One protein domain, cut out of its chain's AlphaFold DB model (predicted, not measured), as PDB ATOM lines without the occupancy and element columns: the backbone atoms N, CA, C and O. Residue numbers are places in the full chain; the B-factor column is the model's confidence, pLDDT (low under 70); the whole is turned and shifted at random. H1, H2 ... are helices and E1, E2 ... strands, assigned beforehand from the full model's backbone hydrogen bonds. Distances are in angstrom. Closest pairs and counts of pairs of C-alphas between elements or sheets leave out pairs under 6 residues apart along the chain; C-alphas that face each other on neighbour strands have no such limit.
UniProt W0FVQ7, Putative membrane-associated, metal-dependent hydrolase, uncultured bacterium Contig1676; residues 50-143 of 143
ATOM      1  N   SER A  50     179.211 180.668 167.648       88.06
ATOM      2  CA  SER A  50     178.945 180.561 166.214       88.06
ATOM      3  C   SER A  50     177.939 181.591 165.699       88.06
ATOM      4  O   SER A  50     177.963 181.830 164.502       88.06
ATOM      5  N   GLY A  51     177.080 182.187 166.536       89.69
ATOM      6  CA  GLY A  51     176.148 183.243 166.118       89.69
ATOM      7  C   GLY A  51     176.804 184.619 165.963       89.69
ATOM      8  O   GLY A  51     176.248 185.501 165.311       89.69
ATOM      9  N   ASN A  52     178.004 184.810 166.519       94.50
ATOM     10  CA  ASN A  52     178.802 186.021 166.347       94.50
ATOM     11  C   ASN A  52     179.953 185.766 165.365       94.50
ATOM     12  O   ASN A  52     181.115 185.610 165.741       94.50
ATOM     13  N   ASN A  53     179.610 185.687 164.083       96.69
ATOM     14  CA  ASN A  53     180.545 185.371 163.007       96.69
ATOM     15  C   ASN A  53     180.529 186.433 161.896       96.69
ATOM     16  O   ASN A  53     179.641 187.283 161.826       96.69
ATOM     17  N   VAL A  54     181.506 186.364 160.992       97.62
ATOM     18  CA  VAL A  54     181.673 187.327 159.891       97.62
ATOM     19  C   VAL A  54     180.467 187.418 158.943       97.62
ATOM     20  O   VAL A  54     180.203 188.497 158.420       97.62
ATOM     21  N   VAL A  55     179.707 186.336 158.739       97.88
ATOM     22  CA  VAL A  55     178.507 186.323 157.884       97.88
ATOM     23  C   VAL A  55     177.389 187.124 158.548       97.88
ATOM     24  O   VAL A  55     176.854 188.055 157.947       97.88
ATOM     25  N   ALA A  56     177.105 186.841 159.822       96.31
ATOM     26  CA  ALA A  56     176.120 187.585 160.604       96.31
ATOM     27  C   ALA A  56     176.503 189.073 160.742       96.31
ATOM     28  O   ALA A  56     175.656 189.962 160.615       96.31
ATOM     29  N   LEU A  57     177.792 189.364 160.950       97.12
ATOM     30  CA  LEU A  57     178.305 190.734 161.022       97.12
ATOM     31  C   LEU A  57     178.169 191.474 159.684       97.12
ATOM     32  O   LEU A  57     177.802 192.649 159.681       97.12
ATOM     33  N   ALA A  58     178.406 190.800 158.556       97.56
ATOM     34  CA  ALA A  58     178.208 191.365 157.224       97.56
ATOM     35  C   ALA A  58     176.738 191.709 156.954       97.56
ATOM     36  O   ALA A  58     176.442 192.823 156.515       97.56
ATOM     37  N   ALA A  59     175.817 190.801 157.284       96.38
ATOM     38  CA  ALA A  59     174.382 191.053 157.168       96.38
ATOM     39  C   ALA A  59     173.958 192.249 158.040       96.38
ATOM     40  O   ALA A  59     173.280 193.164 157.574       96.38
ATOM     41  N   LYS A  60     174.443 192.312 159.290       96.25
ATOM     42  CA  LYS A  60     174.199 193.445 160.199       96.25
ATOM     43  C   LYS A  60     174.765 194.771 159.673       96.25
ATOM     44  O   LYS A  60     174.214 195.826 159.978       96.25
ATOM     45  N   ALA A  61     175.842 194.729 158.892       96.81
ATOM     46  CA  ALA A  61     176.422 195.894 158.229       96.81
ATOM     47  C   ALA A  61     175.673 196.313 156.944       96.81
ATOM     48  O   ALA A  61     176.058 197.302 156.323       96.81
ATOM     49  N   GLY A  62     174.603 195.606 156.561       96.38
ATOM     50  CA  GLY A  62     173.743 195.952 155.426       96.38
ATOM     51  C   GLY A  62     174.168 195.351 154.085       96.38
ATOM     52  O   GLY A  62     173.703 195.821 153.048       96.38
ATOM     53  N   TYR A  63     175.043 194.341 154.083       97.88
ATOM     54  CA  TYR A  63     175.377 193.593 152.871       97.88
ATOM     55  C   TYR A  63     174.367 192.471 152.631       97.88
ATOM     56  O   TYR A  63     173.992 191.775 153.574       97.88
ATOM     57  N   SER A  64     174.016 192.216 151.368       97.56
ATOM     58  CA  SER A  64     173.418 190.929 151.002       97.56
ATOM     59  C   SER A  64     174.505 189.853 151.026       97.56
ATOM     60  O   SER A  64     175.562 189.968 150.393       97.56
ATOM     61  N   THR A  65     174.280 188.818 151.827       97.94
ATOM     62  CA  THR A  65     175.278 187.788 152.131       97.94
ATOM     63  C   THR A  65     174.960 186.491 151.409       97.94
ATOM     64  O   THR A  65     173.862 185.948 151.546       97.94
ATOM     65  N   TRP A  66     175.948 185.958 150.697       97.75
ATOM     66  CA  TRP A  66     175.813 184.748 149.895       97.75
ATOM     67  C   TRP A  66     176.834 183.712 150.347       97.75
ATOM     68  O   TRP A  66     178.028 183.996 150.368       97.75
ATOM     69  N   TRP A  67     176.389 182.502 150.668       97.50
ATOM     70  CA  TRP A  67     177.251 181.361 150.957       97.50
ATOM     71  C   TRP A  67     177.039 180.274 149.911       97.50
ATOM     72  O   TRP A  67     175.964 179.683 149.826       97.50
ATOM     73  N   ILE A  68     178.067 179.976 149.122       96.00
ATOM     74  CA  ILE A  68     178.008 178.987 148.045       96.00
ATOM     75  C   ILE A  68     179.062 177.918 148.325       96.00
ATOM     76  O   ILE A  68     180.260 178.193 148.329       96.00
ATOM     77  N   SER A  69     178.615 176.691 148.578       93.50
ATOM     78  CA  SER A  69     179.460 175.621 149.108       93.50
ATOM     79  C   SER A  69     179.440 174.369 148.249       93.50
ATOM     80  O   SER A  69     178.376 173.816 147.956       93.50
ATOM     81  N   ASN A  70     180.630 173.866 147.930       90.44
ATOM     82  CA  ASN A  70     180.832 172.514 147.416       90.44
ATOM     83  C   ASN A  70     181.216 171.515 148.525       90.44
ATOM     84  O   ASN A  70     181.286 170.305 148.298       90.44
ATOM     85  N   GLN A  71     181.428 171.998 149.748       81.81
ATOM     86  CA  GLN A  71     181.463 171.152 150.936       81.81
ATOM     87  C   GLN A  71     180.052 170.736 151.356       81.81
ATOM     88  O   GLN A  71     179.060 171.384 151.001       81.81
ATOM     89  N   GLY A  72     179.978 169.626 152.090       72.62
ATOM     90  CA  GLY A  72     178.725 169.069 152.580       72.62
ATOM     91  C   GLY A  72     178.024 169.974 153.589       72.62
ATOM     92  O   GLY A  72     178.659 170.746 154.300       72.62
ATOM     93  N   LYS A  73     176.694 169.863 153.659       69.31
ATOM     94  CA  LYS A  73     175.880 170.508 154.700       69.31
ATOM     95  C   LYS A  73     175.779 169.650 155.970       69.31
ATOM     96  O   LYS A  73     175.596 170.187 157.063       69.31
ATOM     97  N   LEU A  74     175.847 168.323 155.831       62.44
ATOM     98  CA  LEU A  74     175.543 167.357 156.893       62.44
ATOM     99  C   LEU A  74     176.680 166.337 157.060       62.44
ATOM    100  O   LEU A  74     176.855 165.463 156.219       62.44
ATOM    101  N   GLY A  75     177.397 166.398 158.181       59.22
ATOM    102  CA  GLY A  75     178.474 165.472 158.544       59.22
ATOM    103  C   GLY A  75     179.055 165.822 159.915       59.22
ATOM    104  O   GLY A  75     178.867 166.945 160.379       59.22
ATOM    105  N   GLU A  76     179.763 164.892 160.565       49.84
ATOM    106  CA  GLU A  76     180.373 165.097 161.898       49.84
ATOM    107  C   GLU A  76     181.256 166.358 161.949       49.84
ATOM    108  O   GLU A  76     181.279 167.076 162.947       49.84
ATOM    109  N   HIS A  77     181.900 166.686 160.825       55.22
ATOM    110  CA  HIS A  77     182.740 167.871 160.662       55.22
ATOM    111  C   HIS A  77     182.004 169.084 160.057       55.22
ATOM    112  O   HIS A  77     182.483 170.201 160.160       55.22
ATOM    113  N   ASP A  78     180.821 168.932 159.467       58.22
ATOM    114  CA  ASP A  78     180.195 170.028 158.706       58.22
ATOM    115  C   ASP A  78     179.231 170.869 159.562       58.22
ATOM    116  O   ASP A  78     178.897 171.998 159.213       58.22
ATOM    117  N   THR A  79     178.807 170.356 160.722       73.31
ATOM    118  CA  THR A  79     177.727 170.948 161.534       73.31
ATOM    119  C   THR A  79     177.958 172.408 161.927       73.31
ATOM    120  O   THR A  79     177.063 173.228 161.744       73.31
ATOM    121  N   ARG A  80     179.144 172.771 162.435       84.06
ATOM    122  CA  ARG A  80     179.419 174.149 162.887       84.06
ATOM    123  C   ARG A  80     179.558 175.137 161.730       84.06
ATOM    124  O   ARG A  80     179.078 176.261 161.831       84.06
ATOM    125  N   ILE A  81     180.186 174.720 160.636       89.44
ATOM    126  CA  ILE A  81     180.351 175.576 159.455       89.44
ATOM    127  C   ILE A  81     179.008 175.767 158.755       89.44
ATOM    128  O   ILE A  81     178.704 176.871 158.320       89.44
ATOM    129  N   SER A  82     178.155 174.741 158.748       86.31
ATOM    130  CA  SER A  82     176.772 174.851 158.290       86.31
ATOM    131  C   SER A  82     175.934 175.835 159.109       86.31
ATOM    132  O   SER A  82     175.053 176.460 158.530       86.31
ATOM    133  N   VAL A  83     176.201 176.002 160.414       88.88
ATOM    134  CA  VAL A  83     175.549 177.044 161.235       88.88
ATOM    135  C   VAL A  83     175.968 178.437 160.761       88.88
ATOM    136  O   VAL A  83     175.104 179.235 160.423       88.88
ATOM    137  N   ILE A  84     177.272 178.695 160.628       94.00
ATOM    138  CA  ILE A  84     177.788 179.982 160.119       94.00
ATOM    139  C   ILE A  84     177.243 180.273 158.712       94.00
ATOM    140  O   ILE A  84     176.785 181.372 158.418       94.00
ATOM    141  N   ALA A  85     177.245 179.266 157.839       93.56
ATOM    142  CA  ALA A  85     176.705 179.371 156.491       93.56
ATOM    143  C   ALA A  85     175.196 179.656 156.468       93.56
ATOM    144  O   ALA A  85     174.714 180.283 155.530       93.56
ATOM    145  N   SER A  86     174.445 179.181 157.468       91.50
ATOM    146  CA  SER A  86     172.998 179.401 157.554       91.50
ATOM    147  C   SER A  86     172.607 180.817 157.966       91.50
ATOM    148  O   SER A  86     171.454 181.183 157.760       91.50
ATOM    149  N   ASP A  87     173.555 181.614 158.470       94.75
ATOM    150  CA  ASP A  87     173.342 183.044 158.721       94.75
ATOM    151  C   ASP A  87     173.380 183.876 157.431       94.75
ATOM    152  O   ASP A  87     173.005 185.049 157.442       94.75
ATOM    153  N   ALA A  88     173.818 183.294 156.306       96.38
ATOM    154  CA  ALA A  88     173.745 183.959 155.014       96.38
ATOM    155  C   ALA A  88     172.293 184.008 154.517       96.38
ATOM    156  O   ALA A  88     171.619 182.981 154.449       96.38
ATOM    157  N   GLU A  89     171.852 185.186 154.071       96.19
ATOM    158  CA  GLU A  89     170.575 185.389 153.368       96.19
ATOM    159  C   GLU A  89     170.363 184.377 152.227       96.19
ATOM    160  O   GLU A  89     169.281 183.804 152.076       96.19
ATOM    161  N   HIS A  90     171.422 184.101 151.461       95.19
ATOM    162  CA  HIS A  90     171.402 183.135 150.369       95.19
ATOM    163  C   HIS A  90     172.442 182.035 150.598       95.19
ATOM    164  O   HIS A  90     173.628 182.231 150.343       95.19
ATOM    165  N   ALA A  91     172.004 180.855 151.043       94.25
ATOM    166  CA  ALA A  91     172.881 179.708 151.277       94.25
ATOM    167  C   ALA A  91     172.611 178.557 150.290       94.25
ATOM    168  O   ALA A  91     171.581 177.880 150.362       94.25
ATOM    169  N   THR A  92     173.575 178.281 149.409       92.56
ATOM    170  CA  THR A  92     173.523 177.201 148.416       92.56
ATOM    171  C   THR A  92     174.598 176.156 148.694       92.56
ATOM    172  O   THR A  92     175.788 176.454 148.752       92.56
ATOM    173  N   PHE A  93     174.180 174.894 148.808       91.19
ATOM    174  CA  PHE A  93     175.075 173.748 148.966       91.19
ATOM    175  C   PHE A  93     174.913 172.806 147.776       91.19
ATOM    176  O   PHE A  93     173.842 172.222 147.583       91.19
ATOM    177  N   LEU A  94     175.983 172.612 147.006       87.44
ATOM    178  CA  LEU A  94     175.999 171.667 145.887       87.44
ATOM    179  C   LEU A  94     175.898 170.209 146.373       87.44
ATOM    180  O   LEU A  94     175.411 169.335 145.650       87.44
ATOM    181  N   LYS A  95     176.314 169.948 147.621       80.62
ATOM    182  CA  LYS A  95     176.213 168.651 148.301       80.62
ATOM    183  C   LYS A  95     175.279 168.761 149.504       80.62
ATOM    184  O   LYS A  95     175.557 169.470 150.464       80.62
ATOM    185  N   LYS A  96     174.162 168.028 149.467       68.50
ATOM    186  CA  LYS A  96     173.171 168.027 150.562       68.50
ATOM    187  C   LYS A  96     173.587 167.154 151.760       68.50
ATOM    188  O   LYS A  96     173.082 167.381 152.853       68.50
ATOM    189  N   GLY A  97     174.470 166.170 151.551       65.94
ATOM    190  CA  GLY A  97     175.037 165.296 152.592       65.94
ATOM    191  C   GLY A  97     176.403 165.785 153.081       65.94
ATOM    192  O   GLY A  97     176.636 166.990 153.114       65.94
ATOM    193  N   SER A  98     177.309 164.863 153.422       66.00
ATOM    194  CA  SER A  98     178.695 165.186 153.805       66.00
ATOM    195  C   SER A  98     179.547 165.560 152.592       66.00
ATOM    196  O   SER A  98     179.117 165.381 151.445       66.00
ATOM    197  N   PHE A  99     180.783 166.020 152.811       62.06
ATOM    198  CA  PHE A  99     181.736 166.294 151.723       62.06
ATOM    199  C   PHE A  99     181.916 165.108 150.747       62.06
ATOM    200  O   PHE A  99     182.100 165.323 149.547       62.06
ATOM    201  N   ALA A 100     181.810 163.868 151.243       62.62
ATOM    202  CA  ALA A 100     181.974 162.631 150.473       62.62
ATOM    203  C   ALA A 100     180.685 162.151 149.781       62.62
ATOM    204  O   ALA A 100     180.718 161.197 149.007       62.62
ATOM    205  N   SER A 101     179.541 162.787 150.049       62.66
ATOM    206  CA  SER A 101     178.234 162.319 149.561       62.66
ATOM    207  C   SER A 101     178.091 162.332 148.035       62.66
ATOM    208  O   SER A 101     177.255 161.612 147.493       62.66
ATOM    209  N   ARG A 102     178.891 163.145 147.336       69.88
ATOM    210  CA  ARG A 102     178.919 163.228 145.875       69.88
ATOM    211  C   ARG A 102     180.256 163.798 145.404       69.88
ATOM    212  O   ARG A 102     180.760 164.747 146.003       69.88
ATOM    213  N   LYS A 103     180.793 163.263 144.304       77.44
ATOM    214  CA  LYS A 103     181.892 163.902 143.568       77.44
ATOM    215  C   LYS A 103     181.325 165.064 142.757       77.44
ATOM    216  O   LYS A 103     180.437 164.864 141.928       77.44
ATOM    217  N   THR A 104     181.796 166.266 143.047       80.50
ATOM    218  CA  THR A 104     181.284 167.509 142.468       80.50
ATOM    219  C   THR A 104     182.475 168.420 142.210       80.50
ATOM    220  O   THR A 104     183.216 168.714 143.146       80.50
ATOM    221  N   ASP A 105     182.656 168.847 140.962       86.06
ATOM    222  CA  ASP A 105     183.713 169.784 140.563       86.06
ATOM    223  C   ASP A 105     183.413 171.191 141.120       86.06
ATOM    224  O   ASP A 105     182.278 171.671 141.029       86.06
ATOM    225  N   ASP A 106     184.427 171.859 141.678       90.31
ATOM    226  CA  ASP A 106     184.328 173.233 142.186       90.31
ATOM    227  C   ASP A 106     183.912 174.240 141.097       90.31
ATOM    228  O   ASP A 106     183.321 175.267 141.419       90.31
ATOM    229  N   LYS A 107     184.112 173.945 139.803       90.69
ATOM    230  CA  LYS A 107     183.613 174.783 138.692       90.69
ATOM    231  C   LYS A 107     182.104 174.989 138.723       90.69
ATOM    232  O   LYS A 107     181.622 176.002 138.227       90.69
ATOM    233  N   LEU A 108     181.348 174.067 139.318       90.69
ATOM    234  CA  LEU A 108     179.901 174.220 139.461       90.69
ATOM    235  C   LEU A 108     179.522 175.364 140.418       90.69
ATOM    236  O   LEU A 108     178.402 175.866 140.342       90.69
ATOM    237  N   LEU A 109     180.452 175.840 141.255       93.75
ATOM    238  CA  LEU A 109     180.263 177.052 142.058       93.75
ATOM    239  C   LEU A 109     180.137 178.308 141.188       93.75
ATOM    240  O   LEU A 109     179.484 179.263 141.605       93.75
ATOM    241  N   LEU A 110     180.725 178.319 139.983       94.56
ATOM    242  CA  LEU A 110     180.701 179.480 139.089       94.56
ATOM    243  C   LEU A 110     179.273 179.848 138.688       94.56
ATOM    244  O   LEU A 110     178.919 181.019 138.742       94.56
ATOM    245  N   GLN A 111     178.427 178.858 138.391       93.75
ATOM    246  CA  GLN A 111     177.034 179.108 138.013       93.75
ATOM    247  C   GLN A 111     176.253 179.809 139.136       93.75
ATOM    248  O   GLN A 111     175.485 180.735 138.888       93.75
ATOM    249  N   GLU A 112     176.435 179.375 140.382       93.69
ATOM    250  CA  GLU A 112     175.779 180.008 141.530       93.69
ATOM    251  C   GLU A 112     176.391 181.384 141.836       93.69
ATOM    252  O   GLU A 112     175.682 182.305 142.238       93.69
ATOM    253  N   THR A 113     177.691 181.554 141.577       96.44
ATOM    254  CA  THR A 113     178.377 182.845 141.708       96.44
ATOM    255  C   THR A 113     177.838 183.856 140.697       96.44
ATOM    256  O   THR A 113     177.566 184.994 141.059       96.44
ATOM    257  N   GLU A 114     177.611 183.451 139.446       96.69
ATOM    258  CA  GLU A 114     176.993 184.296 138.415       96.69
ATOM    259  C   GLU A 114     175.586 184.753 138.820       96.69
ATOM    260  O   GLU A 114     175.247 185.923 138.639       96.69
ATOM    261  N   ARG A 115     174.784 183.872 139.434       93.50
ATOM    262  CA  ARG A 115     173.463 184.242 139.974       93.50
ATOM    263  C   ARG A 115     173.575 185.275 141.090       93.50
ATOM    264  O   ARG A 115     172.860 186.273 141.053       93.50
ATOM    265  N   ALA A 116     174.492 185.065 142.036       95.06
ATOM    266  CA  ALA A 116     174.761 186.028 143.099       95.06
ATOM    267  C   ALA A 116     175.232 187.376 142.532       95.06
ATOM    268  O   ALA A 116     174.850 188.431 143.028       95.06
ATOM    269  N   LEU A 117     176.045 187.374 141.471       96.38
ATOM    270  CA  LEU A 117     176.537 188.587 140.814       96.38
ATOM    271  C   LEU A 117     175.443 189.339 140.044       96.38
ATOM    272  O   LEU A 117     175.460 190.569 140.060       96.38
ATOM    273  N   ALA A 118     174.488 188.630 139.438       95.62
ATOM    274  CA  ALA A 118     173.392 189.221 138.669       95.62
ATOM    275  C   ALA A 118     172.443 190.099 139.511       95.62
ATOM    276  O   ALA A 118     171.856 191.041 138.980       95.62
ATOM    277  N   ASP A 119     172.309 189.835 140.815       90.25
ATOM    278  CA  ASP A 119     171.515 190.675 141.719       90.25
ATOM    279  C   ASP A 119     172.241 191.985 142.059       90.25
ATOM    280  O   ASP A 119     173.114 192.022 142.914       90.25
ATOM    281  N   THR A 120     171.895 193.097 141.425       91.00
ATOM    282  CA  THR A 120     172.587 194.386 141.634       91.00
ATOM    283  C   THR A 120     171.927 195.289 142.681       91.00
ATOM    284  O   THR A 120     172.273 196.465 142.776       91.00
ATOM    285  N   SER A 121     170.987 194.764 143.474       89.38
ATOM    286  CA  SER A 121     170.141 195.564 144.374       89.38
ATOM    287  C   SER A 121     170.867 196.153 145.589       89.38
ATOM    288  O   SER A 121     170.445 197.185 146.115       89.38
ATOM    289  N   SER A 122     171.948 195.517 146.044       92.88
ATOM    290  CA  SER A 122     172.654 195.862 147.282       92.88
ATOM    291  C   SER A 122     174.153 195.539 147.192       92.88
ATOM    292  O   SER A 122     174.571 194.739 146.346       92.88
ATOM    293  N   PRO A 123     175.006 196.165 148.030       96.12
ATOM    294  CA  PRO A 123     176.382 195.710 148.195       96.12
ATOM    295  C   PRO A 123     176.391 194.275 148.738       96.12
ATOM    296  O   PRO A 123     175.593 193.922 149.603       96.12
ATOM    297  N   LYS A 124     177.306 193.442 148.234       96.50
ATOM    298  CA  LYS A 124     177.306 191.996 148.493       96.50
ATOM    299  C   LYS A 124     178.605 191.510 149.113       96.50
ATOM    300  O   LYS A 124     179.678 192.010 148.778       96.50
ATOM    301  N   ILE A 125     178.498 190.469 149.935       97.88
ATOM    302  CA  ILE A 125     179.622 189.606 150.311       97.88
ATOM    303  C   ILE A 125     179.286 188.180 149.884       97.88
ATOM    304  O   ILE A 125     178.255 187.638 150.279       97.88
ATOM    305  N   ILE A 126     180.157 187.585 149.068       97.94
ATOM    306  CA  ILE A 126     179.989 186.228 148.544       97.94
ATOM    307  C   ILE A 126     181.110 185.346 149.096       97.94
ATOM    308  O   ILE A 126     182.282 185.538 148.780       97.94
ATOM    309  N   PHE A 127     180.738 184.362 149.907       97.44
ATOM    310  CA  PHE A 127     181.616 183.334 150.448       97.44
ATOM    311  C   PHE A 127     181.565 182.101 149.538       97.44
ATOM    312  O   PHE A 127     180.525 181.450 149.421       97.44
ATOM    313  N   LEU A 128     182.689 181.770 148.896       96.38
ATOM    314  CA  LEU A 128     182.841 180.564 148.076       96.38
ATOM    315  C   LEU A 128     183.623 179.501 148.851       96.38
ATOM    316  O   LEU A 128     184.828 179.636 149.062       96.38
ATOM    317  N   HIS A 129     182.947 178.429 149.266       94.56
ATOM    318  CA  HIS A 129     183.556 177.329 150.012       94.56
ATOM    319  C   HIS A 129     183.811 176.126 149.094       94.56
ATOM    320  O   HIS A 129     182.938 175.290 148.853       94.56
ATOM    321  N   MET A 130     185.029 176.075 148.561       92.69
ATOM    322  CA  MET A 130     185.509 175.046 147.635       92.69
ATOM    323  C   MET A 130     185.869 173.738 148.354       92.69
ATOM    324  O   MET A 130     186.183 173.744 149.546       92.69
ATOM    325  N   MET A 131     185.895 172.623 147.621       89.50
ATOM    326  CA  MET A 131     186.572 171.405 148.080       89.50
ATOM    327  C   MET A 131     188.095 171.536 147.984       89.50
ATOM    328  O   MET A 131     188.813 171.021 148.844       89.50
ATOM    329  N   GLY A 132     188.595 172.217 146.950       89.62
ATOM    330  CA  GLY A 132     190.019 172.432 146.734       89.62
ATOM    331  C   GLY A 132     190.800 171.120 146.603       89.62
ATOM    332  O   GLY A 132     190.402 170.195 145.897       89.62
ATOM    333  N   SER A 133     191.937 171.035 147.294       89.50
ATOM    334  CA  SER A 133     192.846 169.878 147.261       89.50
ATOM    335  C   SER A 133     192.555 168.844 148.357       89.50
ATOM    336  O   SER A 133     193.488 168.258 148.908       89.50
ATOM    337  N   HIS A 134     191.280 168.645 148.715       85.88
ATOM    338  CA  HIS A 134     190.863 167.647 149.707       85.88
ATOM    339  C   HIS A 134     191.469 166.256 149.401       85.88
ATOM    340  O   HIS A 134     191.693 165.938 148.229       85.88
ATOM    341  N   PRO A 135     191.746 165.415 150.424       75.56
ATOM    342  CA  PRO A 135     192.256 164.061 150.231       75.56
ATOM    343  C   PRO A 135     191.531 163.283 149.130       75.56
ATOM    344  O   PRO A 135     190.307 163.343 149.041       75.56
ATOM    345  N   ASN A 136     192.314 162.515 148.363       74.69
ATOM    346  CA  ASN A 136     191.949 161.866 147.100       74.69
ATOM    347  C   ASN A 136     191.817 162.842 145.910       74.69
ATOM    348  O   ASN A 136     190.710 163.140 145.463       74.69
ATOM    349  N   PRO A 137     192.945 163.298 145.331       69.69
ATOM    350  CA  PRO A 137     192.936 164.257 144.223       69.69
ATOM    351  C   PRO A 137     192.194 163.745 142.981       69.69
ATOM    352  O   PRO A 137     191.736 164.548 142.173       69.69
ATOM    353  N   CYS A 138     192.029 162.425 142.836       72.88
ATOM    354  CA  CYS A 138     191.250 161.826 141.755       72.88
ATOM    355  C   CYS A 138     189.761 162.189 141.814       72.88
ATOM    356  O   CYS A 138     189.089 162.108 140.793       72.88
ATOM    357  N   ASP A 139     189.236 162.604 142.969       69.00
ATOM    358  CA  ASP A 139     187.847 163.061 143.086       69.00
ATOM    359  C   ASP A 139     187.635 164.466 142.499       69.00
ATOM    360  O   ASP A 139     186.497 164.842 142.215       69.00
ATOM    361  N   SER A 140     188.727 165.202 142.266       63.44
ATOM    362  CA  SER A 140     188.761 166.524 141.627       63.44
ATOM    363  C   SER A 140     189.122 166.458 140.134       63.44
ATOM    364  O   SER A 140     189.155 167.487 139.462       63.44
ATOM    365  N   LEU A 141     189.421 165.266 139.603       63.19
ATOM    366  CA  LEU A 141     189.709 165.035 138.187       63.19
ATOM    367  C   LEU A 141     188.431 164.530 137.508       63.19
ATOM    368  O   LEU A 141     188.022 163.405 137.761       63.19
ATOM    369  N   ASN A 142     187.807 165.383 136.688       56.31
ATOM    370  CA  ASN A 142     186.686 165.129 135.766       56.31
ATOM    371  C   ASN A 142     185.875 163.827 135.981       56.31
ATOM    372  O   ASN A 142     186.312 162.736 135.606       56.31
ATOM    373  N   SER A 143     184.640 163.979 136.469       46.19
ATOM    374  CA  SER A 143     183.517 163.084 136.135       46.19
ATOM    375  C   SER A 143     182.679 163.705 135.026       46.19
ATOM    376  O   SER A 143     182.518 164.946 135.066       46.19
TER     377      SER A 143
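Overview. This is residues 50 to 143 of the 143 residues of the protein "Putative membrane-associated, metal-dependent hydrolase" of uncultured bacterium Contig1676 (UniProt W0FVQ7). A narrow sheet of three parallel strands, with E1 in the middle, is covered on both faces: H3 runs along one face, and H1 and H2 sit one after the other along the opposite face. A tail with the short helix H4 extends beyond the end of the sheet where its strands finish. The printed part has 94 residues with four named helices and three named strands, in the order H1 E1 H2 E2 H3 E3 H4; the sheet's order is E2 E1 E3, and the class is mixed, helices and strands. The whole is compact, with a radius of gyration of the C-alphas of 13.8 A and spans of 40 by 29 by 19 A.

Along the chain. The longest strand, E1, is residues 64 to 72, 22.6 A from C-alpha 64 at (173.418, 190.929, 151.002) to C-alpha 72, and bends by 54 degrees at residue 69. E2 is residues 90 to 95, 15.4 A, and E3 is residues 124 to 129, 16.0 A. H3, residues 108 to 118, is 16.4 A long and begins at C-alpha 108, (179.901, 174.220, 139.461). H1 is residues 54 to 60, 9.7 A, and H2 is residues 79 to 86, 10.5 A. H4, residues 137 to 140, ends at C-alpha 140, (188.761, 166.524, 141.627).

Arrangement. E1 is the inner strand. It is parallel to E3 at 6 degrees, with N 68 and O 127 2.9 A apart, and to E2 at 12 degrees, with N 92 and O 67 2.8 A apart, both within hydrogen-bond range. H3 is on the sheet at a height of 9.1 A, over E1 and along the strands, at 6 degrees to E1 on the local plane; their closest C-alphas, of Ile 68 and Leu 109, are 6.7 A apart. H2 is on the opposite face, over E1 at a height of 9.5 A; the closest C-alphas, of Trp 67 and Ala 85, are 5.9 A apart. H1 is on the same face as H2, at 8.8 A. H1 and H2 only just touch, with 3 pairs of C-alphas within 8 A, the closest being Val 55 and Ile 84 at 6.8 A. E1, H2, E2 form a strand-helix-strand unit, two parallel neighbours joined through a helix; E2, H3, E3 form a split one, with E1 between its strands. Both crossovers are right-handed. H4 is not on the sheet and is apart from H3. In H1 and H2 every O i to N i+4 pair is within hydrogen-bond range, in H3 6 of 7; H4 is too short for such a pair.

Size, cuts and confidence. The C-alphas farthest apart, of Gly 62 and Cys 138, are 40.7 A apart. The printed part has no cut and ends at the chain's last residue, 143. The link from E2 to H3, residues 96 to 107, is long. The mean pLDDT of the printed part is 85.6; residues 73 to 78, 96 to 102, 137 and 139 to 143 are under 70.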